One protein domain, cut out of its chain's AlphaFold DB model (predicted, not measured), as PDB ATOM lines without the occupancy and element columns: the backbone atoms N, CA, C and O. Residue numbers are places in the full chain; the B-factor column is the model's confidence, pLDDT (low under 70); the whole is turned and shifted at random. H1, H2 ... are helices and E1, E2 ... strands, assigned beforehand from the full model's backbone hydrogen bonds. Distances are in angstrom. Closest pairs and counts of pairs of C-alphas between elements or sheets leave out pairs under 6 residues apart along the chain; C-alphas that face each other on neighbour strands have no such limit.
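AT A GLANCE: This is residues 1 to 206 of the 206 residues of an uncharacterized protein of Lachnospiraceae bacterium 5_1_57FAA (UniProt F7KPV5). Two long arms spread from a small helical head as a V: the outer part of H1 makes one arm alone, and H4 and H6, side by side and running opposite ways, make the other, with H5 near its tip. The head gathers the end of H1, short H2, H3, H7 and H8 with the start of H4 and the end of H6, and a small hairpin of E1 and E2 lies at its side. The 206 printed residues are mostly helix, in the order H1, H2, H3, E1, E2, H4, H5, H6, H7, H8, with an antiparallel sheet E1 - E2. The whole is only just extended, close to loose, with a radius of gyration of the C-alphas of 25.1 A, and spans 81 by 62 by 31 A.

HOW THE PARTS SIT: H1, residues 2 to 44, touches H2, residues 50 to 54, closest at the C-alphas of Tyr 39 and Pro 50, 4.8 A. H2 touches H3, residues 56 to 67, closest at the C-alphas of Ala 53 and Arg 59, 4.4 A. E1, residues 70 to 72, and E2, residues 75 to 77, form an antiparallel hairpin, with N 72 and O 75 at 2.8 A, within hydrogen-bond range. H3, H4, residues 80 to 116, and H6, residues 138 to 171, form an up and down bundle, each running against the one before. H3 touches H4, with the C-alphas of Gly 64 and Gly 81 closest at 3.6 A. H4 and H6 touch at a shallow tilt of 11 degrees, opposite ways, with the C-alphas of Ile 102 and Leu 141 closest at 6.1 A. H5, residues 125 to 133, touches H6 only at the corner, closest at the C-alphas of Phe 133 and Gly 139, 4.4 A. H7, residues 177 to 189, forms helical hairpins with H6 and with H8, residues 193 to 201. H8 touches H1, with the C-alphas of Gly 37 and Phe 199 closest at 4.0 A. In H1, H5, H6 and H8 every O i to N i+4 pair is within hydrogen-bond range; H3 has 7 of 8, H4 31 of 33, H7 7 of 9, and H2 0 of 1, with 2 of 2 O i to N i+3 pairs.

IN THESE COORDINATES: H1 is 62.8 A long, from C-alpha 2 at (246.707, 236.223, 135.454). H4 is 53.8 A long, ending at C-alpha 116 at (209.335, 219.940, 159.236), and H6 is 48.2 A long. H8 ends at C-alpha 201 at (244.203, 183.707, 116.262).

THE WHOLE: The C-alphas farthest apart, of Gly 121 and Glu 206, are 81.5 A apart. Residues 1 to 25 and 114 to 127 stand free. The printed part has no cut and no long link. Residues 1 to 2, 4, 113 to 137 and 206 have pLDDT under 70.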
ATOM      1  N   MET A   1     250.101 238.078 137.413       61.41
ATOM      2  CA  MET A   1     249.618 236.792 137.965       61.41
ATOM      3  C   MET A   1     248.625 236.099 137.028       61.41
ATOM      4  O   MET A   1     248.786 234.910 136.807       61.41
ATOM      5  N   GLU A   2     247.691 236.815 136.389       65.75
ATOM      6  CA  GLU A   2     246.707 236.223 135.454       65.75
ATOM      7  C   GLU A   2     247.313 235.510 134.230       65.75
ATOM      8  O   GLU A   2     246.869 234.425 133.877       65.75
ATOM      9  N   ARG A   3     248.378 236.055 133.623       70.19
ATOM     10  CA  ARG A   3     249.056 235.429 132.469       70.19
ATOM     11  C   ARG A   3     249.687 234.068 132.808       70.19
ATOM     12  O   ARG A   3     249.552 233.125 132.043       70.19
ATOM     13  N   PHE A   4     250.289 233.948 133.994       69.94
ATOM     14  CA  PHE A   4     250.842 232.682 134.492       69.94
ATOM     15  C   PHE A   4     249.742 231.652 134.792       69.94
ATOM     16  O   PHE A   4     249.916 230.473 134.501       69.94
ATOM     17  N   ALA A   5     248.598 232.083 135.336       74.06
ATOM     18  CA  ALA A   5     247.451 231.203 135.564       74.06
ATOM     19  C   ALA A   5     246.823 230.712 134.245       74.06
ATOM     20  O   ALA A   5     246.462 229.541 134.144       74.06
ATOM     21  N   GLY A   6     246.757 231.578 133.225       81.69
ATOM     22  CA  GLY A   6     246.311 231.221 131.876       81.69
ATOM     23  C   GLY A   6     247.209 230.175 131.212       81.69
ATOM     24  O   GLY A   6     246.710 229.143 130.769       81.69
ATOM     25  N   ASP A   7     248.529 230.383 131.220       87.44
ATOM     26  CA  ASP A   7     249.487 229.444 130.616       87.44
ATOM     27  C   ASP A   7     249.496 228.079 131.336       87.44
ATOM     28  O   ASP A   7     249.543 227.024 130.692       87.44
ATOM     29  N   MET A   8     249.371 228.068 132.670       87.69
ATOM     30  CA  MET A   8     249.227 226.830 133.448       87.69
ATOM     31  C   MET A   8     247.916 226.095 133.133       87.69
ATOM     32  O   MET A   8     247.935 224.882 132.918       87.69
ATOM     33  N   ALA A   9     246.785 226.802 133.057       88.25
ATOM     34  CA  ALA A   9     245.488 226.202 132.739       88.25
ATOM     35  C   ALA A   9     245.461 225.603 131.324       88.25
ATOM     36  O   ALA A   9     244.974 224.488 131.136       88.25
ATOM     37  N   VAL A  10     246.039 226.303 130.342       92.19
ATOM     38  CA  VAL A  10     246.165 225.808 128.963       92.19
ATOM     39  C   VAL A  10     247.044 224.559 128.915       92.19
ATOM     40  O   VAL A  10     246.672 223.578 128.277       92.19
ATOM     41  N   THR A  11     248.166 224.543 129.639       92.38
ATOM     42  CA  THR A  11     249.057 223.372 129.698       92.38
ATOM     43  C   THR A  11     248.360 222.154 130.311       92.38
ATOM     44  O   THR A  11     248.434 221.054 129.760       92.38
ATOM     45  N   ILE A  12     247.624 222.341 131.415       93.88
ATOM     46  CA  ILE A  12     246.845 221.273 132.057       93.88
ATOM     47  C   ILE A  12     245.766 220.752 131.101       93.88
ATOM     48  O   ILE A  12     245.671 219.542 130.887       93.88
ATOM     49  N   LEU A  13     245.000 221.644 130.468       93.88
ATOM     50  CA  LEU A  13     243.959 221.267 129.513       93.88
ATOM     51  C   LEU A  13     244.533 220.483 128.324       93.88
ATOM     52  O   LEU A  13     244.008 219.427 127.978       93.88
ATOM     53  N   LEU A  14     245.625 220.959 127.724       94.31
ATOM     54  CA  LEU A  14     246.277 220.271 126.608       94.31
ATOM     55  C   LEU A  14     246.790 218.891 127.020       94.31
ATOM     56  O   LEU A  14     246.576 217.924 126.292       94.31
ATOM     57  N   SER A  15     247.398 218.766 128.203       94.19
ATOM     58  CA  SER A  15     247.851 217.467 128.713       94.19
ATOM     59  C   SER A  15     246.686 216.485 128.896       94.19
ATOM     60  O   SER A  15     246.786 215.322 128.502       94.19
ATOM     61  N   TYR A  16     245.543 216.967 129.391       95.12
ATOM     62  CA  TYR A  16     244.329 216.171 129.539       95.12
ATOM     63  C   TYR A  16     243.778 215.715 128.181       95.12
ATOM     64  O   TYR A  16     243.461 214.537 128.009       95.12
ATOM     65  N   LEU A  17     243.726 216.611 127.188       95.69
ATOM     66  CA  LEU A  17     243.261 216.283 125.837       95.69
ATOM     67  C   LEU A  17     244.172 215.273 125.134       95.69
ATOM     68  O   LEU A  17     243.671 214.382 124.452       95.69
ATOM     69  N   VAL A  18     245.491 215.364 125.326       96.81
ATOM     70  CA  VAL A  18     246.443 214.382 124.784       96.81
ATOM     71  C   VAL A  18     246.206 213.004 125.397       96.81
ATOM     72  O   VAL A  18     246.110 212.018 124.664       96.81
ATOM     73  N   ILE A  19     246.044 212.922 126.722       95.88
ATOM     74  CA  ILE A  19     245.762 211.657 127.414       95.88
ATOM     75  C   ILE A  19     244.439 211.061 126.921       95.88
ATOM     76  O   ILE A  19     244.393 209.885 126.553       95.88
ATOM     77  N   LEU A  20     243.375 211.865 126.847       95.25
ATOM     78  CA  LEU A  20     242.090 211.417 126.310       95.25
ATOM     79  C   LEU A  20     242.191 210.975 124.848       95.25
ATOM     80  O   LEU A  20     241.593 209.965 124.484       95.25
ATOM     81  N   GLY A  21     242.962 211.687 124.025       95.38
ATOM     82  CA  GLY A  21     243.196 211.333 122.628       95.38
ATOM     83  C   GLY A  21     243.858 209.962 122.485       95.38
ATOM     84  O   GLY A  21     243.370 209.117 121.735       95.38
ATOM     85  N   ILE A  22     244.911 209.697 123.263       95.31
ATOM     86  CA  ILE A  22     245.599 208.396 123.279       95.31
ATOM     87  C   ILE A  22     244.645 207.282 123.729       95.31
ATOM     88  O   ILE A  22     244.578 206.227 123.093       95.31
ATOM     89  N   LEU A  23     243.865 207.518 124.787       92.75
ATOM     90  CA  LEU A  23     242.881 206.551 125.278       92.75
ATOM     91  C   LEU A  23     241.778 206.280 124.247       92.75
ATOM     92  O   LEU A  23     241.416 205.123 124.032       92.75
ATOM     93  N   ALA A  24     241.272 207.314 123.575       93.31
ATOM     94  CA  ALA A  24     240.257 207.182 122.536       93.31
ATOM     95  C   ALA A  24     240.772 206.346 121.356       93.31
ATOM     96  O   ALA A  24     240.096 205.408 120.931       93.31
ATOM     97  N   ILE A  25     241.994 206.619 120.884       94.69
ATOM     98  CA  ILE A  25     242.642 205.832 119.827       94.69
ATOM     99  C   ILE A  25     242.800 204.373 120.268       94.69
ATOM    100  O   ILE A  25     242.429 203.467 119.522       94.69
ATOM    101  N   GLY A  26     243.280 204.130 121.493       91.69
ATOM    102  CA  GLY A  26     243.412 202.782 122.052       91.69
ATOM    103  C   GLY A  26     242.076 202.032 122.124       91.69
ATOM    104  O   GLY A  26     241.993 200.865 121.730       91.69
ATOM    105  N   CYS A  27     241.007 202.706 122.555       91.00
ATOM    106  CA  CYS A  27     239.653 202.157 122.599       91.00
ATOM    107  C   CYS A  27     239.129 201.789 121.206       91.00
ATOM    108  O   CYS A  27     238.628 200.676 121.019       91.00
ATOM    109  N   ILE A  28     239.279 202.686 120.226       93.69
ATOM    110  CA  ILE A  28     238.856 202.457 118.839       93.69
ATOM    111  C   ILE A  28     239.647 201.297 118.231       93.69
ATOM    112  O   ILE A  28     239.052 200.366 117.685       93.69
ATOM    113  N   ALA A  29     240.973 201.300 118.385       94.12
ATOM    114  CA  ALA A  29     241.836 200.233 117.893       94.12
ATOM    115  C   ALA A  29     241.432 198.878 118.489       94.12
ATOM    116  O   ALA A  29     241.204 197.926 117.747       94.12
ATOM    117  N   SER A  30     241.239 198.786 119.810       92.31
ATOM    118  CA  SER A  30     240.769 197.542 120.436       92.31
ATOM    119  C   SER A  30     239.400 197.110 119.928       92.31
ATOM    120  O   SER A  30     239.184 195.923 119.675       92.31
ATOM    121  N   TYR A  31     238.472 198.052 119.767       93.44
ATOM    122  CA  TYR A  31     237.135 197.750 119.281       93.44
ATOM    123  C   TYR A  31     237.167 197.156 117.864       93.44
ATOM    124  O   TYR A  31     236.458 196.175 117.612       93.44
ATOM    125  N   LEU A  32     238.007 197.704 116.980       94.81
ATOM    126  CA  LEU A  32     238.192 197.224 115.611       94.81
ATOM    127  C   LEU A  32     238.941 195.889 115.564       94.81
ATOM    128  O   LEU A  32     238.464 194.960 114.918       94.81
ATOM    129  N   LEU A  33     240.062 195.759 116.284       94.94
ATOM    130  CA  LEU A  33     240.854 194.522 116.341       94.94
ATOM    131  C   LEU A  33     240.004 193.343 116.814       94.94
ATOM    132  O   LEU A  33     239.984 192.291 116.174       94.94
ATOM    133  N   ARG A  34     239.236 193.548 117.892       94.50
ATOM    134  CA  ARG A  34     238.328 192.531 118.427       94.50
ATOM    135  C   ARG A  34     237.233 192.175 117.426       94.50
ATOM    136  O   ARG A  34     236.975 190.993 117.216       94.50
ATOM    137  N   GLY A  35     236.615 193.182 116.801       94.25
ATOM    138  CA  GLY A  35     235.576 192.986 115.789       94.25
ATOM    139  C   GLY A  35     236.073 192.181 114.589       94.25
ATOM    140  O   GLY A  35     235.487 191.156 114.261       94.25
ATOM    141  N   ILE A  36     237.200 192.582 113.996       95.19
ATOM    142  CA  ILE A  36     237.817 191.901 112.847       95.19
ATOM    143  C   ILE A  36     238.241 190.473 113.207       95.19
ATOM    144  O   ILE A  36     238.022 189.552 112.416       95.19
ATOM    145  N   GLY A  37     238.838 190.281 114.389       93.81
ATOM    146  CA  GLY A  37     239.271 188.970 114.869       93.81
ATOM    147  C   GLY A  37     238.107 187.984 114.948       93.81
ATOM    148  O   GLY A  37     238.124 186.951 114.285       93.81
ATOM    149  N   MET A  38     237.047 188.348 115.673       95.12
ATOM    150  CA  MET A  38     235.864 187.492 115.815       95.12
ATOM    151  C   MET A  38     235.064 187.352 114.513       95.12
ATOM    152  O   MET A  38     234.581 186.260 114.225       95.12
ATOM    153  N   TYR A  39     234.956 188.410 113.701       95.50
ATOM    154  CA  TYR A  39     234.295 188.350 112.392       95.50
ATOM    155  C   TYR A  39     234.943 187.296 111.488       95.50
ATOM    156  O   TYR A  39     234.256 186.465 110.896       95.50
ATOM    157  N   THR A  40     236.275 187.311 111.406       94.06
ATOM    158  CA  THR A  40     237.026 186.378 110.556       94.06
ATOM    159  C   THR A  40     236.881 184.944 111.061       94.06
ATOM    160  O   THR A  40     236.633 184.046 110.259       94.06
ATOM    161  N   LEU A  41     236.951 184.741 112.383       93.94
ATOM    162  CA  LEU A  41     236.731 183.437 113.015       93.94
ATOM    163  C   LEU A  41     235.347 182.875 112.704       93.94
ATOM    164  O   LEU A  41     235.226 181.749 112.235       93.94
ATOM    165  N   GLY A  42     234.294 183.667 112.911       92.56
ATOM    166  CA  GLY A  42     232.938 183.195 112.649       92.56
ATOM    167  C   GLY A  42     232.654 182.945 111.176       92.56
ATOM    168  O   GLY A  42     231.941 182.002 110.851       92.56
ATOM    169  N   LYS A  43     233.240 183.744 110.274       93.88
ATOM    170  CA  LYS A  43     233.119 183.516 108.829       93.88
ATOM    171  C   LYS A  43     233.746 182.180 108.419       93.88
ATOM    172  O   LYS A  43     233.155 181.469 107.616       93.88
ATOM    173  N   ARG A  44     234.908 181.833 108.980       91.19
ATOM    174  CA  ARG A  44     235.573 180.540 108.736       91.19
ATOM    175  C   ARG A  44     234.797 179.366 109.335       91.19
ATOM    176  O   ARG A  44     234.680 178.334 108.697       91.19
ATOM    177  N   ARG A  45     234.142 179.578 110.479       88.75
ATOM    178  CA  ARG A  45     233.220 178.611 111.105       88.75
ATOM    179  C   ARG A  45     231.880 178.427 110.390       88.75
ATOM    180  O   ARG A  45     231.035 177.694 110.891       88.75
ATOM    181  N   GLY A  46     231.637 179.124 109.280       90.25
ATOM    182  CA  GLY A  46     230.351 179.066 108.581       90.25
ATOM    183  C   GLY A  46     229.176 179.611 109.404       90.25
ATOM    184  O   GLY A  46     228.037 179.209 109.184       90.25
ATOM    185  N   MET A  47     229.425 180.508 110.366       91.19
ATOM    186  CA  MET A  47     228.355 181.117 111.160       91.19
ATOM    187  C   MET A  47     227.511 182.065 110.302       91.19
ATOM    188  O   MET A  47     228.046 182.815 109.485       91.19
ATOM    189  N   ASN A  48     226.199 182.093 110.543       90.81
ATOM    190  CA  ASN A  48     225.247 182.873 109.741       90.81
ATOM    191  C   ASN A  48     225.433 184.394 109.874       90.81
ATOM    192  O   ASN A  48     225.231 185.133 108.911       90.81
ATOM    193  N   TYR A  49     225.840 184.879 111.056       92.50
ATOM    194  CA  TYR A  49     225.903 186.317 111.347       92.50
ATOM    195  C   TYR A  49     227.247 186.789 111.944       92.50
ATOM    196  O   TYR A  49     227.267 187.372 113.029       92.50
ATOM    197  N   PRO A  50     228.396 186.639 111.244       93.31
ATOM    198  CA  PRO A  50     229.702 187.026 111.790       93.31
ATOM    199  C   PRO A  50     229.854 188.531 112.042       93.31
ATOM    200  O   PRO A  50     230.675 188.970 112.846       93.31
ATOM    201  N   TRP A  51     229.052 189.345 111.355       94.31
ATOM    202  CA  TRP A  51     229.031 190.802 111.483       94.31
ATOM    203  C   TRP A  51     228.548 191.282 112.863       94.31
ATOM    204  O   TRP A  51     228.877 192.404 113.258       94.31
ATOM    205  N   LEU A  52     227.859 190.432 113.643       94.62
ATOM    206  CA  LEU A  52     227.480 190.740 115.030       94.62
ATOM    207  C   LEU A  52     228.698 191.043 115.910       94.62
ATOM    208  O   LEU A  52     228.577 191.769 116.896       94.62
ATOM    209  N   ALA A  53     229.893 190.595 115.508       94.62
ATOM    210  CA  ALA A  53     231.159 190.967 116.124       94.62
ATOM    211  C   ALA A  53     231.409 192.486 116.193       94.62
ATOM    212  O   ALA A  53     232.267 192.910 116.965       94.62
ATOM    213  N   PHE A  54     230.703 193.332 115.439       94.50
ATOM    214  CA  PHE A  54     230.852 194.788 115.522       94.50
ATOM    215  C   PHE A  54     229.847 195.446 116.478       94.50
ATOM    216  O   PHE A  54     230.183 196.428 117.126       94.50
ATOM    217  N   ILE A  55     228.657 194.899 116.695       94.12
ATOM    218  CA  ILE A  55     227.671 195.541 117.581       94.12
ATOM    219  C   ILE A  55     227.997 195.218 119.047       94.12
ATOM    220  O   ILE A  55     228.060 194.044 119.368       94.12
ATOM    221  N   PRO A  56     228.152 196.178 119.980       86.75
ATOM    222  CA  PRO A  56     228.619 195.907 121.349       86.75
ATOM    223  C   PRO A  56     227.886 194.784 122.106       86.75
ATOM    224  O   PRO A  56     228.534 193.865 122.602       86.75
ATOM    225  N   TYR A  57     226.551 194.825 122.166       87.12
ATOM    226  CA  TYR A  57     225.749 193.797 122.844       87.12
ATOM    227  C   TYR A  57     225.650 192.501 122.031       87.12
ATOM    228  O   TYR A  57     225.750 191.401 122.572       87.12
ATOM    229  N   ALA A  58     225.512 192.604 120.709       92.31
ATOM    230  CA  ALA A  58     225.461 191.410 119.870       92.31
ATOM    231  C   ALA A  58     226.821 190.699 119.795       92.31
ATOM    232  O   ALA A  58     226.874 189.488 119.645       92.31
ATOM    233  N   ARG A  59     227.922 191.426 119.989       93.75
ATOM    234  CA  ARG A  59     229.291 190.920 120.054       93.75
ATOM    235  C   ARG A  59     229.476 189.990 121.238       93.75
ATOM    236  O   ARG A  59     230.105 188.952 121.083       93.75
ATOM    237  N   THR A  60     228.964 190.352 122.415       91.56
ATOM    238  CA  THR A  60     229.052 189.479 123.595       91.56
ATOM    239  C   THR A  60     228.234 188.206 123.411       91.56
ATOM    240  O   THR A  60     228.696 187.133 123.790       91.56
ATOM    241  N   TYR A  61     227.074 188.310 122.758       92.56
ATOM    242  CA  TYR A  61     226.291 187.145 122.355       92.56
ATOM    243  C   TYR A  61     227.059 186.268 121.360       92.56
ATOM    244  O   TYR A  61     227.270 185.086 121.611       92.56
ATOM    245  N   PHE A  62     227.555 186.874 120.282       93.69
ATOM    246  CA  PHE A  62     228.289 186.210 119.213       93.69
ATOM    247  C   PHE A  62     229.574 185.544 119.712       93.69
ATOM    248  O   PHE A  62     229.929 184.460 119.273       93.69
ATOM    249  N   GLN A  63     230.254 186.146 120.685       93.56
ATOM    250  CA  GLN A  63     231.405 185.536 121.344       93.56
ATOM    251  C   GLN A  63     231.022 184.260 122.103       93.56
ATOM    252  O   GLN A  63     231.762 183.283 122.060       93.56
ATOM    253  N   GLY A  64     229.869 184.229 122.770       91.62
ATOM    254  CA  GLY A  64     229.369 182.985 123.354       91.62
ATOM    255  C   GLY A  64     228.856 181.997 122.301       91.62
ATOM    256  O   GLY A  64     228.988 180.796 122.486       91.62
ATOM    257  N   GLU A  65     228.332 182.467 121.172       91.38
ATOM    258  CA  GLU A  65     227.953 181.605 120.045       91.38
ATOM    259  C   GLU A  65     229.188 180.946 119.399       91.38
ATOM    260  O   GLU A  65     229.179 179.746 119.136       91.38
ATOM    261  N   LEU A  66     230.299 181.686 119.269       90.38
ATOM    262  CA  LEU A  66     231.609 181.167 118.858       90.38
ATOM    263  C   LEU A  66     232.104 180.050 119.788       90.38
ATOM    264  O   LEU A  66     232.793 179.141 119.337       90.38
ATOM    265  N   CYS A  67     231.773 180.097 121.076       89.12
ATOM    266  CA  CYS A  67     232.127 179.051 122.034       89.12
ATOM    267  C   CYS A  67     231.444 177.710 121.722       89.12
ATOM    268  O   CYS A  67     232.050 176.648 121.889       89.12
ATOM    269  N   GLY A  68     230.196 177.761 121.248       87.00
ATOM    270  CA  GLY A  68     229.300 176.610 121.193       87.00
ATOM    271  C   GLY A  68     228.768 176.230 122.580       87.00
ATOM    272  O   GLY A  68     228.611 177.081 123.454       87.00
ATOM    273  N   THR A  69     228.460 174.950 122.789       85.62
ATOM    274  CA  THR A  69     228.057 174.428 124.102       85.62
ATOM    275  C   THR A  69     229.223 174.500 125.081       85.62
ATOM    276  O   THR A  69     230.309 173.979 124.818       85.62
ATOM    277  N   LEU A  70     229.002 175.163 126.217       84.56
ATOM    278  CA  LEU A  70     230.028 175.322 127.237       84.56
ATOM    279  C   LEU A  70     230.049 174.091 128.136       84.56
ATOM    280  O   LEU A  70     229.110 173.872 128.900       84.56
ATOM    281  N   HIS A  71     231.120 173.306 128.052       81.56
ATOM    282  CA  HIS A  71     231.320 172.132 128.897       81.56
ATOM    283  C   HIS A  71     232.156 172.533 130.113       81.56
ATOM    284  O   HIS A  71     233.331 172.880 129.995       81.56
ATOM    285  N   PHE A  72     231.549 172.500 131.297       73.94
ATOM    286  CA  PHE A  72     232.232 172.761 132.556       73.94
ATOM    287  C   PHE A  72     232.128 171.542 133.469       73.94
ATOM    288  O   PHE A  72     231.125 171.334 134.155       73.94
ATOM    289  N   LYS A  73     233.203 170.741 133.489       77.00
ATOM    290  CA  LYS A  73     233.246 169.428 134.153       77.00
ATOM    291  C   LYS A  73     232.092 168.538 133.666       77.00
ATOM    292  O   LYS A  73     232.093 168.151 132.508       77.00
ATOM    293  N   GLU A  74     231.119 168.252 134.527       73.69
ATOM    294  CA  GLU A  74     229.950 167.406 134.241       73.69
ATOM    295  C   GLU A  74     228.712 168.209 133.809       73.69
ATOM    296  O   GLU A  74     227.671 167.635 133.505       73.69
ATOM    297  N   LYS A  75     228.786 169.547 133.820       77.94
ATOM    298  CA  LYS A  75     227.658 170.418 133.476       77.94
ATOM    299  C   LYS A  75     227.857 171.041 132.105       77.94
ATOM    300  O   LYS A  75     228.915 171.589 131.808       77.94
ATOM    301  N   GLU A  76     226.795 171.032 131.312       84.12
ATOM    302  CA  GLU A  76     226.758 171.679 130.005       84.12
ATOM    303  C   GLU A  76     225.853 172.907 130.055       84.12
ATOM    304  O   GLU A  76     224.669 172.820 130.386       84.12
ATOM    305  N   ILE A  77     226.404 174.069 129.714       81.62
ATOM    306  CA  ILE A  77     225.626 175.290 129.531       81.62
ATOM    307  C   ILE A  77     225.357 175.433 128.038       81.62
ATOM    308  O   ILE A  77     226.237 175.767 127.237       81.62
ATOM    309  N   ARG A  78     224.104 175.178 127.663       81.88
ATOM    310  CA  ARG A  78     223.622 175.390 126.298       81.88
ATOM    311  C   ARG A  78     223.503 176.893 126.047       81.88
ATOM    312  O   ARG A  78     222.945 177.618 126.869       81.88
ATOM    313  N   ASN A  79     224.005 177.342 124.900       85.56
ATOM    314  CA  ASN A  79     223.921 178.730 124.433       85.56
ATOM    315  C   ASN A  79     224.499 179.763 125.426       85.56
ATOM    316  O   ASN A  79     223.780 180.669 125.865       85.56
ATOM    317  N   PRO A  80     225.799 179.688 125.771       87.94
ATOM    318  CA  PRO A  80     226.428 180.620 126.712       87.94
ATOM    319  C   PRO A  80     226.370 182.084 126.236       87.94
ATOM    320  O   PRO A  80     226.381 182.994 127.063       87.94
ATOM    321  N   GLY A  81     226.224 182.327 124.924       87.12
ATOM    322  CA  GLY A  81     226.015 183.666 124.361       87.12
ATOM    323  C   GLY A  81     224.762 184.369 124.883       87.12
ATOM    324  O   GLY A  81     224.800 185.569 125.148       87.12
ATOM    325  N   ILE A  82     223.669 183.631 125.109       90.75
ATOM    326  CA  ILE A  82     222.440 184.202 125.680       90.75
ATOM    327  C   ILE A  82     222.676 184.568 127.146       90.75
ATOM    328  O   ILE A  82     222.339 185.669 127.563       90.75
ATOM    329  N   TRP A  83     223.305 183.687 127.922       90.56
ATOM    330  CA  TRP A  83     223.553 183.921 129.347       90.56
ATOM    331  C   TRP A  83     224.458 185.129 129.602       90.56
ATOM    332  O   TRP A  83     224.123 185.976 130.431       90.56
ATOM    333  N   ILE A  84     225.561 185.255 128.856       90.88
ATOM    334  CA  ILE A  84     226.475 186.403 128.974       90.88
ATOM    335  C   ILE A  84     225.777 187.718 128.598       90.88
ATOM    336  O   ILE A  84     226.124 188.763 129.145       90.88
ATOM    337  N   LEU A  85     224.784 187.682 127.703       91.69
ATOM    338  CA  LEU A  85     224.003 188.857 127.323       91.69
ATOM    339  C   LEU A  85     222.909 189.196 128.349       91.69
ATOM    340  O   LEU A  85     222.748 190.355 128.723       91.69
ATOM    341  N   VAL A  86     222.151 188.197 128.798       92.31
ATOM    342  CA  VAL A  86     220.953 188.390 129.626       92.31
ATOM    343  C   VAL A  86     221.311 188.768 131.060       92.31
ATOM    344  O   VAL A  86     220.678 189.667 131.611       92.31
ATOM    345  N   ILE A  87     222.333 188.142 131.660       92.31
ATOM    346  CA  ILE A  87     222.688 188.382 133.071       92.31
ATOM    347  C   ILE A  87     222.977 189.873 133.340       92.31
ATOM    348  O   ILE A  87     222.357 190.425 134.251       92.31
ATOM    349  N   PRO A  88     223.833 190.574 132.564       91.00
ATOM    350  CA  PRO A  88     224.067 192.003 132.764       91.00
ATOM    351  C   PRO A  88     222.822 192.863 132.533       91.00
ATOM    352  O   PRO A  88     222.607 193.819 133.272       91.00
ATOM    353  N   ILE A  89     221.995 192.543 131.530       91.50
ATOM    354  CA  ILE A  89     220.780 193.315 131.221       91.50
ATOM    355  C   ILE A  89     219.797 193.236 132.390       91.50
ATOM    356  O   ILE A  89     219.349 194.267 132.890       91.50
ATOM    357  N   VAL A  90     219.511 192.021 132.863       92.88
ATOM    358  CA  VAL A  90     218.624 191.797 134.009       92.88
ATOM    359  C   VAL A  90     219.208 192.439 135.263       92.88
ATOM    360  O   VAL A  90     218.491 193.133 135.976       92.88
ATOM    361  N   SER A  91     220.512 192.287 135.506       90.19
ATOM    362  CA  SER A  91     221.176 192.908 136.655       90.19
ATOM    363  C   SER A  91     221.061 194.427 136.642       90.19
ATOM    364  O   SER A  91     220.747 195.016 137.670       90.19
ATOM    365  N   ASN A  92     221.296 195.073 135.499       91.31
ATOM    366  CA  ASN A  92     221.194 196.526 135.378       91.31
ATOM    367  C   ASN A  92     219.757 197.005 135.581       91.31
ATOM    368  O   ASN A  92     219.539 198.029 136.221       91.31
ATOM    369  N   PHE A  93     218.778 196.255 135.075       92.75
ATOM    370  CA  PHE A  93     217.368 196.561 135.277       92.75
ATOM    371  C   PHE A  93     216.968 196.451 136.755       92.75
ATOM    372  O   PHE A  93     216.391 197.384 137.309       92.75
ATOM    373  N   VAL A  94     217.344 195.353 137.418       90.31
ATOM    374  CA  VAL A  94     217.097 195.128 138.850       90.31
ATOM    375  C   VAL A  94     217.767 196.217 139.687       90.31
ATOM    376  O   VAL A  94     217.096 196.889 140.467       90.31
ATOM    377  N   THR A  95     219.065 196.458 139.485       90.00
ATOM    378  CA  THR A  95     219.798 197.520 140.186       90.00
ATOM    379  C   THR A  95     219.188 198.898 139.922       90.00
ATOM    380  O   THR A  95     219.113 199.707 140.842       90.00
ATOM    381  N   GLY A  96     218.697 199.163 138.708       90.00
ATOM    382  CA  GLY A  96     218.001 200.403 138.366       90.00
ATOM    383  C   GLY A  96     216.698 200.597 139.145       90.00
ATOM    384  O   GLY A  96     216.476 201.678 139.687       90.00
ATOM    385  N   ILE A  97     215.870 199.553 139.269       90.25
ATOM    386  CA  ILE A  97     214.631 199.595 140.066       90.25
ATOM    387  C   ILE A  97     214.948 199.842 141.541       90.25
ATOM    388  O   ILE A  97     214.412 200.773 142.140       90.25
ATOM    389  N   PHE A  98     215.834 199.036 142.131       87.25
ATOM    390  CA  PHE A  98     216.188 199.175 143.545       87.25
ATOM    391  C   PHE A  98     216.876 200.511 143.832       87.25
ATOM    392  O   PHE A  98     216.560 201.164 144.825       87.25
ATOM    393  N   GLY A  99     217.759 200.958 142.937       87.50
ATOM    394  CA  GLY A  99     218.370 202.280 143.001       87.50
ATOM    395  C   GLY A  99     217.312 203.379 142.974       87.50
ATOM    396  O   GLY A  99     217.303 204.231 143.858       87.50
ATOM    397  N   GLY A 100     216.371 203.325 142.030       86.56
ATOM    398  CA  GLY A 100     215.264 204.277 141.935       86.56
ATOM    399  C   GLY A 100     214.402 204.328 143.199       86.56
ATOM    400  O   GLY A 100     214.076 205.417 143.666       86.56
ATOM    401  N   LEU A 101     214.093 203.177 143.805       84.94
ATOM    402  CA  LEU A 101     213.358 203.107 145.074       84.94
ATOM    403  C   LEU A 101     214.139 203.738 146.232       84.94
ATOM    404  O   LEU A 101     213.565 204.491 147.016       84.94
ATOM    405  N   ILE A 102     215.444 203.470 146.327       84.00
ATOM    406  CA  ILE A 102     216.300 204.040 147.374       84.00
ATOM    407  C   ILE A 102     216.415 205.556 147.199       84.00
ATOM    408  O   ILE A 102     216.125 206.300 148.132       84.00
ATOM    409  N   PHE A 103     216.786 206.032 146.008       82.19
ATOM    410  CA  PHE A 103     216.910 207.466 145.738       82.19
ATOM    411  C   PHE A 103     215.568 208.197 145.885       82.19
ATOM    412  O   PHE A 103     215.530 209.295 146.439       82.19
ATOM    413  N   GLY A 104     214.465 207.577 145.458       83.56
ATOM    414  CA  GLY A 104     213.114 208.105 145.649       83.56
ATOM    415  C   GLY A 104     212.728 208.214 147.126       83.56
ATOM    416  O   GLY A 104     212.252 209.263 147.558       83.56
ATOM    417  N   GLY A 105     212.993 207.176 147.925       79.38
ATOM    418  CA  GLY A 105     212.757 207.193 149.372       79.38
ATOM    419  C   GLY A 105     213.547 208.294 150.082       79.38
ATOM    420  O   GLY A 105     213.011 209.006 150.927       79.38
ATOM    421  N   VAL A 106     214.795 208.508 149.671       77.19
ATOM    422  CA  VAL A 106     215.661 209.564 150.209       77.19
ATOM    423  C   VAL A 106     215.154 210.947 149.840       77.19
ATOM    424  O   VAL A 106     215.093 211.817 150.705       77.19
ATOM    425  N   ALA A 107     214.757 211.154 148.584       80.06
ATOM    426  CA  ALA A 107     214.195 212.423 148.140       80.06
ATOM    427  C   ALA A 107     212.945 212.794 148.957       80.06
ATOM    428  O   ALA A 107     212.812 213.936 149.401       80.06
ATOM    429  N   ILE A 108     212.072 211.820 149.235       78.69
ATOM    430  CA  ILE A 108     210.893 212.010 150.093       78.69
ATOM    431  C   ILE A 108     211.309 212.383 151.521       78.69
ATOM    432  O   ILE A 108     210.719 213.284 152.116       78.69
ATOM    433  N   SER A 109     212.335 211.743 152.076       74.94
ATOM    434  CA  SER A 109     212.826 212.049 153.426       74.94
ATOM    435  C   SER A 109     213.477 213.416 153.533       74.94
ATOM    436  O   SER A 109     213.239 214.128 154.504       74.94
ATOM    437  N   MET A 110     214.240 213.828 152.521       72.44
ATOM    438  CA  MET A 110     214.792 215.180 152.443       72.44
ATOM    439  C   MET A 110     213.680 216.225 152.319       72.44
ATOM    440  O   MET A 110     213.734 217.250 152.994       72.44
ATOM    441  N   ALA A 111     212.633 215.950 151.534       77.31
ATOM    442  CA  ALA A 111     211.465 216.823 151.435       77.31
ATOM    443  C   ALA A 111     210.709 216.925 152.772       77.31
ATOM    444  O   ALA A 111     210.359 218.023 153.198       77.31
ATOM    445  N   ARG A 112     210.512 215.804 153.481       71.25
ATOM    446  CA  ARG A 112     209.903 215.792 154.823       71.25
ATOM    447  C   ARG A 112     210.732 216.577 155.826       71.25
ATOM    448  O   ARG A 112     210.160 217.338 156.596       71.25
ATOM    449  N   LEU A 113     212.053 216.418 155.821       68.69
ATOM    450  CA  LEU A 113     212.939 217.222 156.657       68.69
ATOM    451  C   LEU A 113     212.762 218.714 156.332       68.69
ATOM    452  O   LEU A 113     212.443 219.482 157.230       68.69
ATOM    453  N   GLY A 114     212.824 219.101 155.052       66.69
ATOM    454  CA  GLY A 114     212.587 220.474 154.580       66.69
ATOM    455  C   GLY A 114     211.281 221.106 155.078       66.69
ATOM    456  O   GLY A 114     211.292 222.248 155.525       66.69
ATOM    457  N   VAL A 115     210.173 220.357 155.053       66.38
ATOM    458  CA  VAL A 115     208.851 220.827 155.511       66.38
ATOM    459  C   VAL A 115     208.751 220.894 157.042       66.38
ATOM    460  O   VAL A 115     208.140 221.819 157.578       66.38
ATOM    461  N   ASN A 116     209.360 219.952 157.767       61.94
ATOM    462  CA  ASN A 116     209.335 219.940 159.236       61.94
ATOM    463  C   ASN A 116     210.298 220.966 159.863       61.94
ATOM    464  O   ASN A 116     210.022 221.457 160.956       61.94
ATOM    465  N   TYR A 117     211.366 221.370 159.161       55.66
ATOM    466  CA  TYR A 117     212.212 222.497 159.584       55.66
ATOM    467  C   TYR A 117     211.449 223.832 159.617       55.66
ATOM    468  O   TYR A 117     211.828 224.729 160.365       55.66
ATOM    469  N   SER A 118     210.368 223.970 158.838       56.38
ATOM    470  CA  SER A 118     209.540 225.183 158.797       56.38
ATOM    471  C   SER A 118     208.405 225.241 159.829       56.38
ATOM    472  O   SER A 118     207.804 226.305 159.962       56.38
ATOM    473  N   SER A 119     208.085 224.156 160.552       55.78
ATOM    474  CA  SER A 119     206.849 224.102 161.356       55.78
ATOM    475  C   SER A 119     206.994 223.867 162.863       55.78
ATOM    476  O   SER A 119     206.044 224.196 163.569       55.78
ATOM    477  N   ILE A 120     208.102 223.344 163.412       52.97
ATOM    478  CA  ILE A 120     208.161 223.023 164.858       52.97
ATOM    479  C   ILE A 120     209.558 223.266 165.454       52.97
ATOM    480  O   ILE A 120     210.535 222.610 165.094       52.97
ATOM    481  N   GLY A 121     209.631 224.202 166.408       57.47
ATOM    482  CA  GLY A 121     210.798 224.439 167.258       57.47
ATOM    483  C   GLY A 121     211.106 223.258 168.187       57.47
ATOM    484  O   GLY A 121     210.203 222.557 168.627       57.47
ATOM    485  N   TYR A 122     212.397 223.084 168.490       53.00
ATOM    486  CA  TYR A 122     212.995 222.024 169.316       53.00
ATOM    487  C   TYR A 122     212.792 220.596 168.789       53.00
ATOM    488  O   TYR A 122     211.849 219.896 169.140       53.00
ATOM    489  N   HIS A 123     213.742 220.126 167.979       61.34
ATOM    490  CA  HIS A 123     213.940 218.690 167.786       61.34
ATOM    491  C   HIS A 123     214.853 218.174 168.900       61.34
ATOM    492  O   HIS A 123     215.983 218.639 169.041       61.34
ATOM    493  N   ASP A 124     214.370 217.209 169.681       68.50
ATOM    494  CA  ASP A 124     215.230 216.378 170.523       68.50
ATOM    495  C   ASP A 124     216.307 215.744 169.613       68.50
ATOM    496  O   ASP A 124     215.936 215.112 168.612       68.50
ATOM    497  N   PRO A 125     217.615 215.897 169.899       61.50
ATOM    498  CA  PRO A 125     218.696 215.262 169.142       61.50
ATOM    499  C   PRO A 125     218.475 213.762 168.898       61.50
ATOM    500  O   PRO A 125     218.853 213.249 167.842       61.50
ATOM    501  N   GLY A 126     217.799 213.067 169.823       65.06
ATOM    502  CA  GLY A 126     217.421 211.663 169.665       65.06
ATOM    503  C   GLY A 126     216.421 211.420 168.529       65.06
ATOM    504  O   GLY A 126     216.545 210.438 167.800       65.06
ATOM    505  N   SER A 127     215.474 212.336 168.309       66.88
ATOM    506  CA  SER A 127     214.469 212.243 167.236       66.88
ATOM    507  C   SER A 127     215.044 212.560 165.850       66.88
ATOM    508  O   SER A 127     214.660 211.936 164.859       66.88
ATOM    509  N   ALA A 128     216.013 213.477 165.765       63.22
ATOM    510  CA  ALA A 128     216.740 213.760 164.528       63.22
ATOM    511  C   ALA A 128     217.611 212.562 164.118       63.22
ATOM    512  O   ALA A 128     217.557 212.123 162.968       63.22
ATOM    513  N   LEU A 129     218.329 211.964 165.075       62.94
ATOM    514  CA  LEU A 129     219.112 210.746 164.862       62.94
ATOM    515  C   LEU A 129     218.213 209.553 164.486       62.94
ATOM    516  O   LEU A 129     218.502 208.837 163.528       62.94
ATOM    517  N   ALA A 130     217.078 209.375 165.169       66.38
ATOM    518  CA  ALA A 130     216.106 208.331 164.847       66.38
ATOM    519  C   ALA A 130     215.517 208.496 163.437       66.38
ATOM    520  O   ALA A 130     215.377 207.508 162.724       66.38
ATOM    521  N   ASN A 131     215.241 209.724 162.985       65.25
ATOM    522  CA  ASN A 131     214.794 209.983 161.614       65.25
ATOM    523  C   ASN A 131     215.900 209.725 160.578       65.25
ATOM    524  O   ASN A 131     215.603 209.191 159.506       65.25
ATOM    525  N   MET A 132     217.169 210.010 160.905       63.75
ATOM    526  CA  MET A 132     218.321 209.680 160.053       63.75
ATOM    527  C   MET A 132     218.503 208.167 159.870       63.75
ATOM    528  O   MET A 132     218.847 207.747 158.768       63.75
ATOM    529  N   PHE A 133     218.231 207.351 160.892       62.94
ATOM    530  CA  PHE A 133     218.327 205.880 160.833       62.94
ATOM    531  C   PHE A 133     216.984 205.157 160.621       62.94
ATOM    532  O   PHE A 133     216.951 203.930 160.560       62.94
ATOM    533  N   SER A 134     215.883 205.897 160.476       65.44
ATOM    534  CA  SER A 134     214.556 205.340 160.200       65.44
ATOM    535  C   SER A 134     214.511 204.648 158.832       65.44
ATOM    536  O   SER A 134     215.333 204.931 157.959       65.44
ATOM    537  N   GLY A 135     213.491 203.813 158.591       60.50
ATOM    538  CA  GLY A 135     213.255 203.121 157.309       60.50
ATOM    539  C   GLY A 135     213.000 204.029 156.092       60.50
ATOM    540  O   GLY A 135     212.578 203.558 155.044       60.50
ATOM    541  N   THR A 136     213.217 205.337 156.223       61.47
ATOM    542  CA  THR A 136     213.206 206.301 155.116       61.47
ATOM    543  C   THR A 136     214.451 207.209 155.121       61.47
ATOM    544  O   THR A 136     214.696 207.918 154.150       61.47
ATOM    545  N   GLY A 137     215.279 207.181 156.171       69.00
ATOM    546  CA  GLY A 137     216.422 208.075 156.359       69.00
ATOM    547  C   GLY A 137     217.721 207.652 155.656       69.00
ATOM    548  O   GLY A 137     217.799 206.652 154.940       69.00
ATOM    549  N   ILE A 138     218.784 208.424 155.905       70.38
ATOM    550  CA  ILE A 138     220.140 208.229 155.356       70.38
ATOM    551  C   ILE A 138     220.730 206.856 155.742       70.38
ATOM    552  O   ILE A 138     221.475 206.268 154.962       70.38
ATOM    553  N   GLY A 139     220.368 206.295 156.898       71.12
ATOM    554  CA  GLY A 139     220.807 204.964 157.328       71.12
ATOM    555  C   GLY A 139     220.341 203.843 156.393       71.12
ATOM    556  O   GLY A 139     221.132 202.965 156.044       71.12
ATOM    557  N   MET A 140     219.097 203.902 155.904       74.81
ATOM    558  CA  MET A 140     218.587 202.933 154.927       74.81
ATOM    559  C   MET A 140     219.188 203.152 153.534       74.81
ATOM    560  O   MET A 140     219.411 202.185 152.810       74.81
ATOM    561  N   LEU A 141     219.525 204.398 153.183       78.56
ATOM    562  CA  LEU A 141     220.282 204.723 151.969       78.56
ATOM    563  C   LEU A 141     221.653 204.035 151.995       78.56
ATOM    564  O   LEU A 141     221.998 203.314 151.061       78.56
ATOM    565  N   MET A 142     222.408 204.204 153.083       79.12
ATOM    566  CA  MET A 142     223.732 203.593 153.233       79.12
ATOM    567  C   MET A 142     223.656 202.063 153.185       79.12
ATOM    568  O   MET A 142     224.419 201.438 152.450       79.12
ATOM    569  N   ALA A 143     222.699 201.462 153.901       82.31
ATOM    570  CA  ALA A 143     222.479 200.016 153.883       82.31
ATOM    571  C   ALA A 143     222.055 199.510 152.492       82.31
ATOM    572  O   ALA A 143     222.562 198.494 152.017       82.31
ATOM    573  N   GLY A 144     221.167 200.238 151.812       84.06
ATOM    574  CA  GLY A 144     220.684 199.908 150.475       84.06
ATOM    575  C   GLY A 144     221.775 200.004 149.408       84.06
ATOM    576  O   GLY A 144     221.928 199.079 148.615       84.06
ATOM    577  N   ILE A 145     222.585 201.070 149.416       85.50
ATOM    578  CA  ILE A 145     223.737 201.207 148.509       85.50
ATOM    579  C   ILE A 145     224.781 200.131 148.793       85.50
ATOM    580  O   ILE A 145     225.303 199.547 147.847       85.50
ATOM    581  N   ALA A 146     225.072 199.835 150.063       88.31
ATOM    582  CA  ALA A 146     226.005 198.768 150.413       88.31
ATOM    583  C   ALA A 146     225.521 197.410 149.882       88.31
ATOM    584  O   ALA A 146     226.286 196.693 149.239       88.31
ATOM    585  N   LEU A 147     224.238 197.086 150.069       88.75
ATOM    586  CA  LEU A 147     223.642 195.842 149.583       88.75
ATOM    587  C   LEU A 147     223.644 195.761 148.049       88.75
ATOM    588  O   LEU A 147     224.071 194.749 147.492       88.75
ATOM    589  N   ILE A 148     223.254 196.834 147.356       90.00
ATOM    590  CA  ILE A 148     223.340 196.916 145.890       90.00
ATOM    591  C   ILE A 148     224.786 196.780 145.417       90.00
ATOM    592  O   ILE A 148     225.044 196.078 144.439       90.00
ATOM    593  N   GLY A 149     225.730 197.430 146.097       90.44
ATOM    594  CA  GLY A 149     227.154 197.362 145.788       90.44
ATOM    595  C   GLY A 149     227.673 195.931 145.876       90.44
ATOM    596  O   GLY A 149     228.291 195.447 144.930       90.44
ATOM    597  N   ILE A 150     227.339 195.219 146.956       91.75
ATOM    598  CA  ILE A 150     227.694 193.806 147.141       91.75
ATOM    599  C   ILE A 150     227.100 192.948 146.019       91.75
ATOM    600  O   ILE A 150     227.834 192.203 145.369       91.75
ATOM    601  N   ILE A 151     225.799 193.079 145.735       90.62
ATOM    602  CA  ILE A 151     225.136 192.317 144.664       90.62
ATOM    603  C   ILE A 151     225.788 192.609 143.307       90.62
ATOM    604  O   ILE A 151     226.080 191.685 142.550       90.62
ATOM    605  N   SER A 152     226.078 193.875 143.015       90.94
ATOM    606  CA  SER A 152     226.689 194.294 141.749       90.94
ATOM    607  C   SER A 152     228.099 193.722 141.580       90.94
ATOM    608  O   SER A 152     228.460 193.283 140.488       90.94
ATOM    609  N   VAL A 153     228.885 193.661 142.661       93.62
ATOM    610  CA  VAL A 153     230.210 193.022 142.659       93.62
ATOM    611  C   VAL A 153     230.091 191.516 142.421       93.62
ATOM    612  O   VAL A 153     230.820 190.978 141.585       93.62
ATOM    613  N   LEU A 154     229.158 190.837 143.096       93.31
ATOM    614  CA  LEU A 154     228.930 189.397 142.931       93.31
ATOM    615  C   LEU A 154     228.496 189.047 141.503       93.31
ATOM    616  O   LEU A 154     229.064 188.145 140.885       93.31
ATOM    617  N   VAL A 155     227.537 189.790 140.944       93.38
ATOM    618  CA  VAL A 155     227.089 189.592 139.559       93.38
ATOM    619  C   VAL A 155     228.217 189.901 138.575       93.38
ATOM    620  O   VAL A 155     228.445 189.135 137.639       93.38
ATOM    621  N   GLY A 156     228.979 190.976 138.801       92.25
ATOM    622  CA  GLY A 156     230.134 191.316 137.972       92.25
ATOM    623  C   GLY A 156     231.198 190.214 137.958       92.25
ATOM    624  O   GLY A 156     231.717 189.867 136.895       92.25
ATOM    625  N   ALA A 157     231.490 189.617 139.116       93.19
ATOM    626  CA  ALA A 157     232.400 188.481 139.229       93.19
ATOM    627  C   ALA A 157     231.867 187.243 138.493       93.19
ATOM    628  O   ALA A 157     232.620 186.585 137.768       93.19
ATOM    629  N   LEU A 158     230.568 186.958 138.610       93.00
ATOM    630  CA  LEU A 158     229.918 185.848 137.915       93.00
ATOM    631  C   LEU A 158     230.005 186.003 136.390       93.00
ATOM    632  O   LEU A 158     230.433 185.077 135.701       93.00
ATOM    633  N   VAL A 159     229.683 187.187 135.860       92.81
ATOM    634  CA  VAL A 159     229.750 187.472 134.415       92.81
ATOM    635  C   VAL A 159     231.184 187.362 133.898       92.81
ATOM    636  O   VAL A 159     231.414 186.740 132.860       92.81
ATOM    637  N   LYS A 160     232.166 187.916 134.622       92.00
ATOM    638  CA  LYS A 160     233.585 187.802 134.250       92.00
ATOM    639  C   LYS A 160     234.058 186.352 134.254       92.00
ATOM    640  O   LYS A 160     234.762 185.955 133.334       92.00
ATOM    641  N   THR A 161     233.641 185.560 135.239       92.12
ATOM    642  CA  THR A 161     233.986 184.134 135.314       92.12
ATOM    643  C   THR A 161     233.408 183.372 134.125       92.12
ATOM    644  O   THR A 161     234.134 182.645 133.455       92.12
ATOM    645  N   LEU A 162     232.132 183.593 133.796       91.69
ATOM    646  CA  LEU A 162     231.501 182.969 132.632       91.69
ATOM    647  C   LEU A 162     232.208 183.363 131.326       91.69
ATOM    648  O   LEU A 162     232.435 182.519 130.463       91.69
ATOM    649  N   LEU A 163     232.621 184.627 131.207       92.00
ATOM    650  CA  LEU A 163     233.385 185.118 130.062       92.00
ATOM    651  C   LEU A 163     234.786 184.492 129.975       92.00
ATOM    652  O   LEU A 163     235.240 184.202 128.870       92.00
ATOM    653  N   VAL A 164     235.457 184.244 131.105       93.00
ATOM    654  CA  VAL A 164     236.730 183.497 131.142       93.00
ATOM    655  C   VAL A 164     236.526 182.072 130.660       93.00
ATOM    656  O   VAL A 164     237.313 181.612 129.842       93.00
ATOM    657  N   LEU A 165     235.477 181.384 131.112       92.06
ATOM    658  CA  LEU A 165     235.189 180.017 130.670       92.06
ATOM    659  C   LEU A 165     234.907 179.960 129.164       92.06
ATOM    660  O   LEU A 165     235.457 179.110 128.468       92.06
ATOM    661  N   VAL A 166     234.124 180.915 128.653       92.88
ATOM    662  CA  VAL A 166     233.859 181.052 127.216       92.88
ATOM    663  C   VAL A 166     235.143 181.310 126.428       92.88
ATOM    664  O   VAL A 166     235.421 180.623 125.449       92.88
ATOM    665  N   ASN A 167     235.969 182.259 126.869       93.38
ATOM    666  CA  ASN A 167     237.250 182.534 126.220       93.38
ATOM    667  C   ASN A 167     238.188 181.334 126.266       93.38
ATOM    668  O   ASN A 167     238.821 181.026 125.263       93.38
ATOM    669  N   HIS A 168     238.263 180.651 127.405       92.06
ATOM    670  CA  HIS A 168     239.109 179.484 127.588       92.06
ATOM    671  C   HIS A 168     238.775 178.399 126.564       92.06
ATOM    672  O   HIS A 168     239.673 177.960 125.855       92.06
ATOM    673  N   GLN A 169     237.498 178.046 126.410       91.06
ATOM    674  CA  GLN A 169     237.084 177.012 125.461       91.06
ATOM    675  C   GLN A 169     237.261 177.441 123.995       91.06
ATOM    676  O   GLN A 169     237.566 176.614 123.136       91.06
ATOM    677  N   ILE A 170     237.098 178.731 123.679       90.56
ATOM    678  CA  ILE A 170     237.432 179.238 122.340       90.56
ATOM    679  C   ILE A 170     238.936 179.102 122.090       90.56
ATOM    680  O   ILE A 170     239.338 178.681 121.009       90.56
ATOM    681  N   PHE A 171     239.764 179.462 123.071       91.44
ATOM    682  CA  PHE A 171     241.218 179.487 122.933       91.44
ATOM    683  C   PHE A 171     241.836 178.090 122.946       91.44
ATOM    684  O   PHE A 171     242.798 177.875 122.216       91.44
ATOM    685  N   GLU A 172     241.262 177.139 123.685       90.88
ATOM    686  CA  GLU A 172     241.694 175.731 123.743       90.88
ATOM    687  C   GLU A 172     241.690 175.058 122.360       90.88
ATOM    688  O   GLU A 172     242.424 174.104 122.131       90.88
ATOM    689  N   ARG A 173     240.940 175.598 121.390       88.44
ATOM    690  CA  ARG A 173     240.962 175.124 119.998       88.44
ATOM    691  C   ARG A 173     242.222 175.520 119.216       88.44
ATOM    692  O   ARG A 173     242.459 174.951 118.160       88.44
ATOM    693  N   TYR A 174     243.014 176.487 119.692       88.12
ATOM    694  CA  TYR A 174     244.176 177.030 118.960       88.12
ATOM    695  C   TYR A 174     245.491 177.018 119.743       88.12
ATOM    696  O   TYR A 174     246.514 177.478 119.226       88.12
ATOM    697  N   THR A 175     245.459 176.595 121.004       88.38
ATOM    698  CA  THR A 175     246.625 176.519 121.886       88.38
ATOM    699  C   THR A 175     246.390 175.459 122.956       88.38
ATOM    700  O   THR A 175     245.242 175.121 123.239       88.38
ATOM    701  N   ASP A 176     247.456 174.978 123.601       90.12
ATOM    702  CA  ASP A 176     247.310 173.982 124.667       90.12
ATOM    703  C   ASP A 176     246.438 174.494 125.817       90.12
ATOM    704  O   ASP A 176     246.432 175.683 126.157       90.12
ATOM    705  N   LYS A 177     245.774 173.555 126.492       86.69
ATOM    706  CA  LYS A 177     244.829 173.805 127.586       86.69
ATOM    707  C   LYS A 177     245.341 174.777 128.656       86.69
ATOM    708  O   LYS A 177     244.630 175.703 129.046       86.69
ATOM    709  N   ASN A 178     246.582 174.611 129.112       89.44
ATOM    710  CA  ASN A 178     247.155 175.477 130.150       89.44
ATOM    711  C   ASN A 178     247.378 176.909 129.642       89.44
ATOM    712  O   ASN A 178     247.055 177.868 130.341       89.44
ATOM    713  N   TYR A 179     247.861 177.067 128.407       89.31
ATOM    714  CA  TYR A 179     248.047 178.383 127.797       89.31
ATOM    715  C   TYR A 179     246.704 179.055 127.496       89.31
ATOM    716  O   TYR A 179     246.549 180.248 127.751       89.31
ATOM    717  N   ALA A 180     245.691 178.299 127.060       89.62
ATOM    718  CA  ALA A 180     244.343 178.814 126.824       89.62
ATOM    719  C   ALA A 180     243.741 179.452 128.084       89.62
ATOM    720  O   ALA A 180     243.107 180.505 128.007       89.62
ATOM    721  N   LEU A 181     243.957 178.844 129.258       89.50
ATOM    722  CA  LEU A 181     243.520 179.407 130.536       89.50
ATOM    723  C   LEU A 181     244.240 180.724 130.848       89.50
ATOM    724  O   LEU A 181     243.590 181.698 131.221       89.50
ATOM    725  N   VAL A 182     245.559 180.776 130.646       91.88
ATOM    726  CA  VAL A 182     246.350 181.998 130.853       91.88
ATOM    727  C   VAL A 182     245.846 183.122 129.948       91.88
ATOM    728  O   VAL A 182     245.585 184.218 130.440       91.88
ATOM    729  N   HIS A 183     245.619 182.846 128.660       92.75
ATOM    730  CA  HIS A 183     245.062 183.820 127.720       92.75
ATOM    731  C   HIS A 183     243.663 184.303 128.150       92.75
ATOM    732  O   HIS A 183     243.366 185.500 128.107       92.75
ATOM    733  N   ALA A 184     242.799 183.394 128.605       91.06
ATOM    734  CA  ALA A 184     241.445 183.734 129.031       91.06
ATOM    735  C   ALA A 184     241.421 184.610 130.293       91.06
ATOM    736  O   ALA A 184     240.682 185.596 130.345       91.06
ATOM    737  N   VAL A 185     242.250 184.284 131.287       92.19
ATOM    738  CA  VAL A 185     242.358 185.033 132.546       92.19
ATOM    739  C   VAL A 185     243.054 186.379 132.328       92.19
ATOM    740  O   VAL A 185     242.564 187.405 132.803       92.19
ATOM    741  N   ALA A 186     244.140 186.415 131.549       91.81
ATOM    742  CA  ALA A 186     244.827 187.656 131.183       91.81
ATOM    743  C   ALA A 186     243.876 188.647 130.498       91.81
ATOM    744  O   ALA A 186     243.939 189.847 130.761       91.81
ATOM    745  N   GLY A 187     242.928 188.141 129.704       88.50
ATOM    746  CA  GLY A 187     241.889 188.939 129.060       88.50
ATOM    747  C   GLY A 187     240.962 189.715 130.004       88.50
ATOM    748  O   GLY A 187     240.349 190.687 129.558       88.50
ATOM    749  N   VAL A 188     240.857 189.320 131.279       89.19
ATOM    750  CA  VAL A 188     240.055 190.018 132.303       89.19
ATOM    751  C   VAL A 188     240.837 191.134 132.989       89.19
ATOM    752  O   VAL A 188     240.252 192.165 133.322       89.19
ATOM    753  N   PHE A 189     242.134 190.925 133.221       89.31
ATOM    754  CA  PHE A 189     242.976 191.849 133.985       89.31
ATOM    755  C   PHE A 189     243.691 192.874 133.113       89.31
ATOM    756  O   PHE A 189     243.906 193.998 133.557       89.31
ATOM    757  N   VAL A 190     244.050 192.500 131.885       91.12
ATOM    758  CA  VAL A 190     244.790 193.353 130.957       91.12
ATOM    759  C   VAL A 190     243.817 193.894 129.907       91.12
ATOM    760  O   VAL A 190     243.361 193.142 129.036       91.12
ATOM    761  N   PRO A 191     243.483 195.199 129.950       82.06
ATOM    762  CA  PRO A 191     242.721 195.836 128.884       82.06
ATOM    763  C   PRO A 191     243.404 195.607 127.532       82.06
ATOM    764  O   PRO A 191     244.622 195.498 127.456       82.06
ATOM    765  N   LEU A 192     242.631 195.550 126.445       87.19
ATOM    766  CA  LEU A 192     243.106 195.308 125.067       87.19
ATOM    767  C   LEU A 192     243.602 193.881 124.768       87.19
ATOM    768  O   LEU A 192     243.554 193.478 123.607       87.19
ATOM    769  N   TYR A 193     244.007 193.091 125.766       91.88
ATOM    770  CA  TYR A 193     244.577 191.756 125.548       91.88
ATOM    771  C   TYR A 193     243.655 190.838 124.747       91.88
ATOM    772  O   TYR A 193     244.045 190.298 123.716       91.88
ATOM    773  N   THR A 194     242.397 190.724 125.184       90.50
ATOM    774  CA  THR A 194     241.375 189.921 124.503       90.50
ATOM    775  C   THR A 194     241.226 190.349 123.038       90.50
ATOM    776  O   THR A 194     241.159 189.507 122.149       90.50
ATOM    777  N   SER A 195     241.225 191.659 122.770       91.62
ATOM    778  CA  SER A 195     241.100 192.221 121.420       91.62
ATOM    779  C   SER A 195     242.275 191.832 120.521       91.62
ATOM    780  O   SER A 195     242.068 191.423 119.381       91.62
ATOM    781  N   ILE A 196     243.497 191.929 121.047       92.38
ATOM    782  CA  ILE A 196     244.728 191.574 120.335       92.38
ATOM    783  C   ILE A 196     244.787 190.063 120.094       92.38
ATOM    784  O   ILE A 196     245.062 189.628 118.980       92.38
ATOM    785  N   TYR A 197     244.478 189.252 121.106       92.56
ATOM    786  CA  TYR A 197     244.552 187.799 120.986       92.56
ATOM    787  C   TYR A 197     243.541 187.254 119.968       92.56
ATOM    788  O   TYR A 197     243.927 186.485 119.090       92.56
ATOM    789  N   PHE A 198     242.288 187.733 119.989       92.50
ATOM    790  CA  PHE A 198     241.296 187.398 118.956       92.50
ATOM    791  C   PHE A 198     241.764 187.769 117.545       92.50
ATOM    792  O   PHE A 198     241.482 187.049 116.592       92.50
ATOM    793  N   PHE A 199     242.482 188.883 117.399       92.81
ATOM    794  CA  PHE A 199     243.046 189.288 116.116       92.81
ATOM    795  C   PHE A 199     244.190 188.369 115.662       92.81
ATOM    796  O   PHE A 199     244.268 188.044 114.479       92.81
ATOM    797  N   ILE A 200     245.051 187.920 116.579       91.75
ATOM    798  CA  ILE A 200     246.172 187.016 116.277       91.75
ATOM    799  C   ILE A 200     245.665 185.643 115.824       91.75
ATOM    800  O   ILE A 200     246.118 185.119 114.806       91.75
ATOM    801  N   ILE A 201     244.705 185.062 116.548       92.12
ATOM    802  CA  ILE A 201     244.203 183.707 116.262       92.12
ATOM    803  C   ILE A 201     243.219 183.658 115.086       92.12
ATOM    804  O   ILE A 201     242.848 182.576 114.647       92.12
ATOM    805  N   ARG A 202     242.819 184.810 114.532       90.19
ATOM    806  CA  ARG A 202     241.746 184.921 113.527       90.19
ATOM    807  C   ARG A 202     241.919 184.042 112.284       90.19
ATOM    808  O   ARG A 202     240.941 183.705 111.627       90.19
ATOM    809  N   ASN A 203     243.171 183.740 111.937       87.25
ATOM    810  CA  ASN A 203     243.543 182.992 110.741       87.25
ATOM    811  C   ASN A 203     243.892 181.525 111.025       87.25
ATOM    812  O   ASN A 203     244.332 180.839 110.106       87.25
ATOM    813  N   ARG A 204     243.732 181.066 112.270       83.69
ATOM    814  CA  ARG A 204     244.054 179.697 112.697       83.69
ATOM    815  C   ARG A 204     242.856 178.746 112.674       83.69
ATOM    816  O   ARG A 204     243.019 177.588 113.017       83.69
ATOM    817  N   GLU A 205     241.670 179.236 112.316       72.81
ATOM    818  CA  GLU A 205     240.533 178.363 112.009       72.81
ATOM    819  C   GLU A 205     240.749 177.776 110.609       72.81
ATOM    820  O   GLU A 205     240.904 178.555 109.657       72.81
ATOM    821  N   GLU A 206     240.818 176.447 110.523       54.84
ATOM    822  CA  GLU A 206     240.852 175.675 109.271       54.84
ATOM    823  C   GLU A 206     239.450 175.514 108.678       54.84
ATOM    824  O   GLU A 206     238.501 175.272 109.459       54.84
TER     825      GLU A 206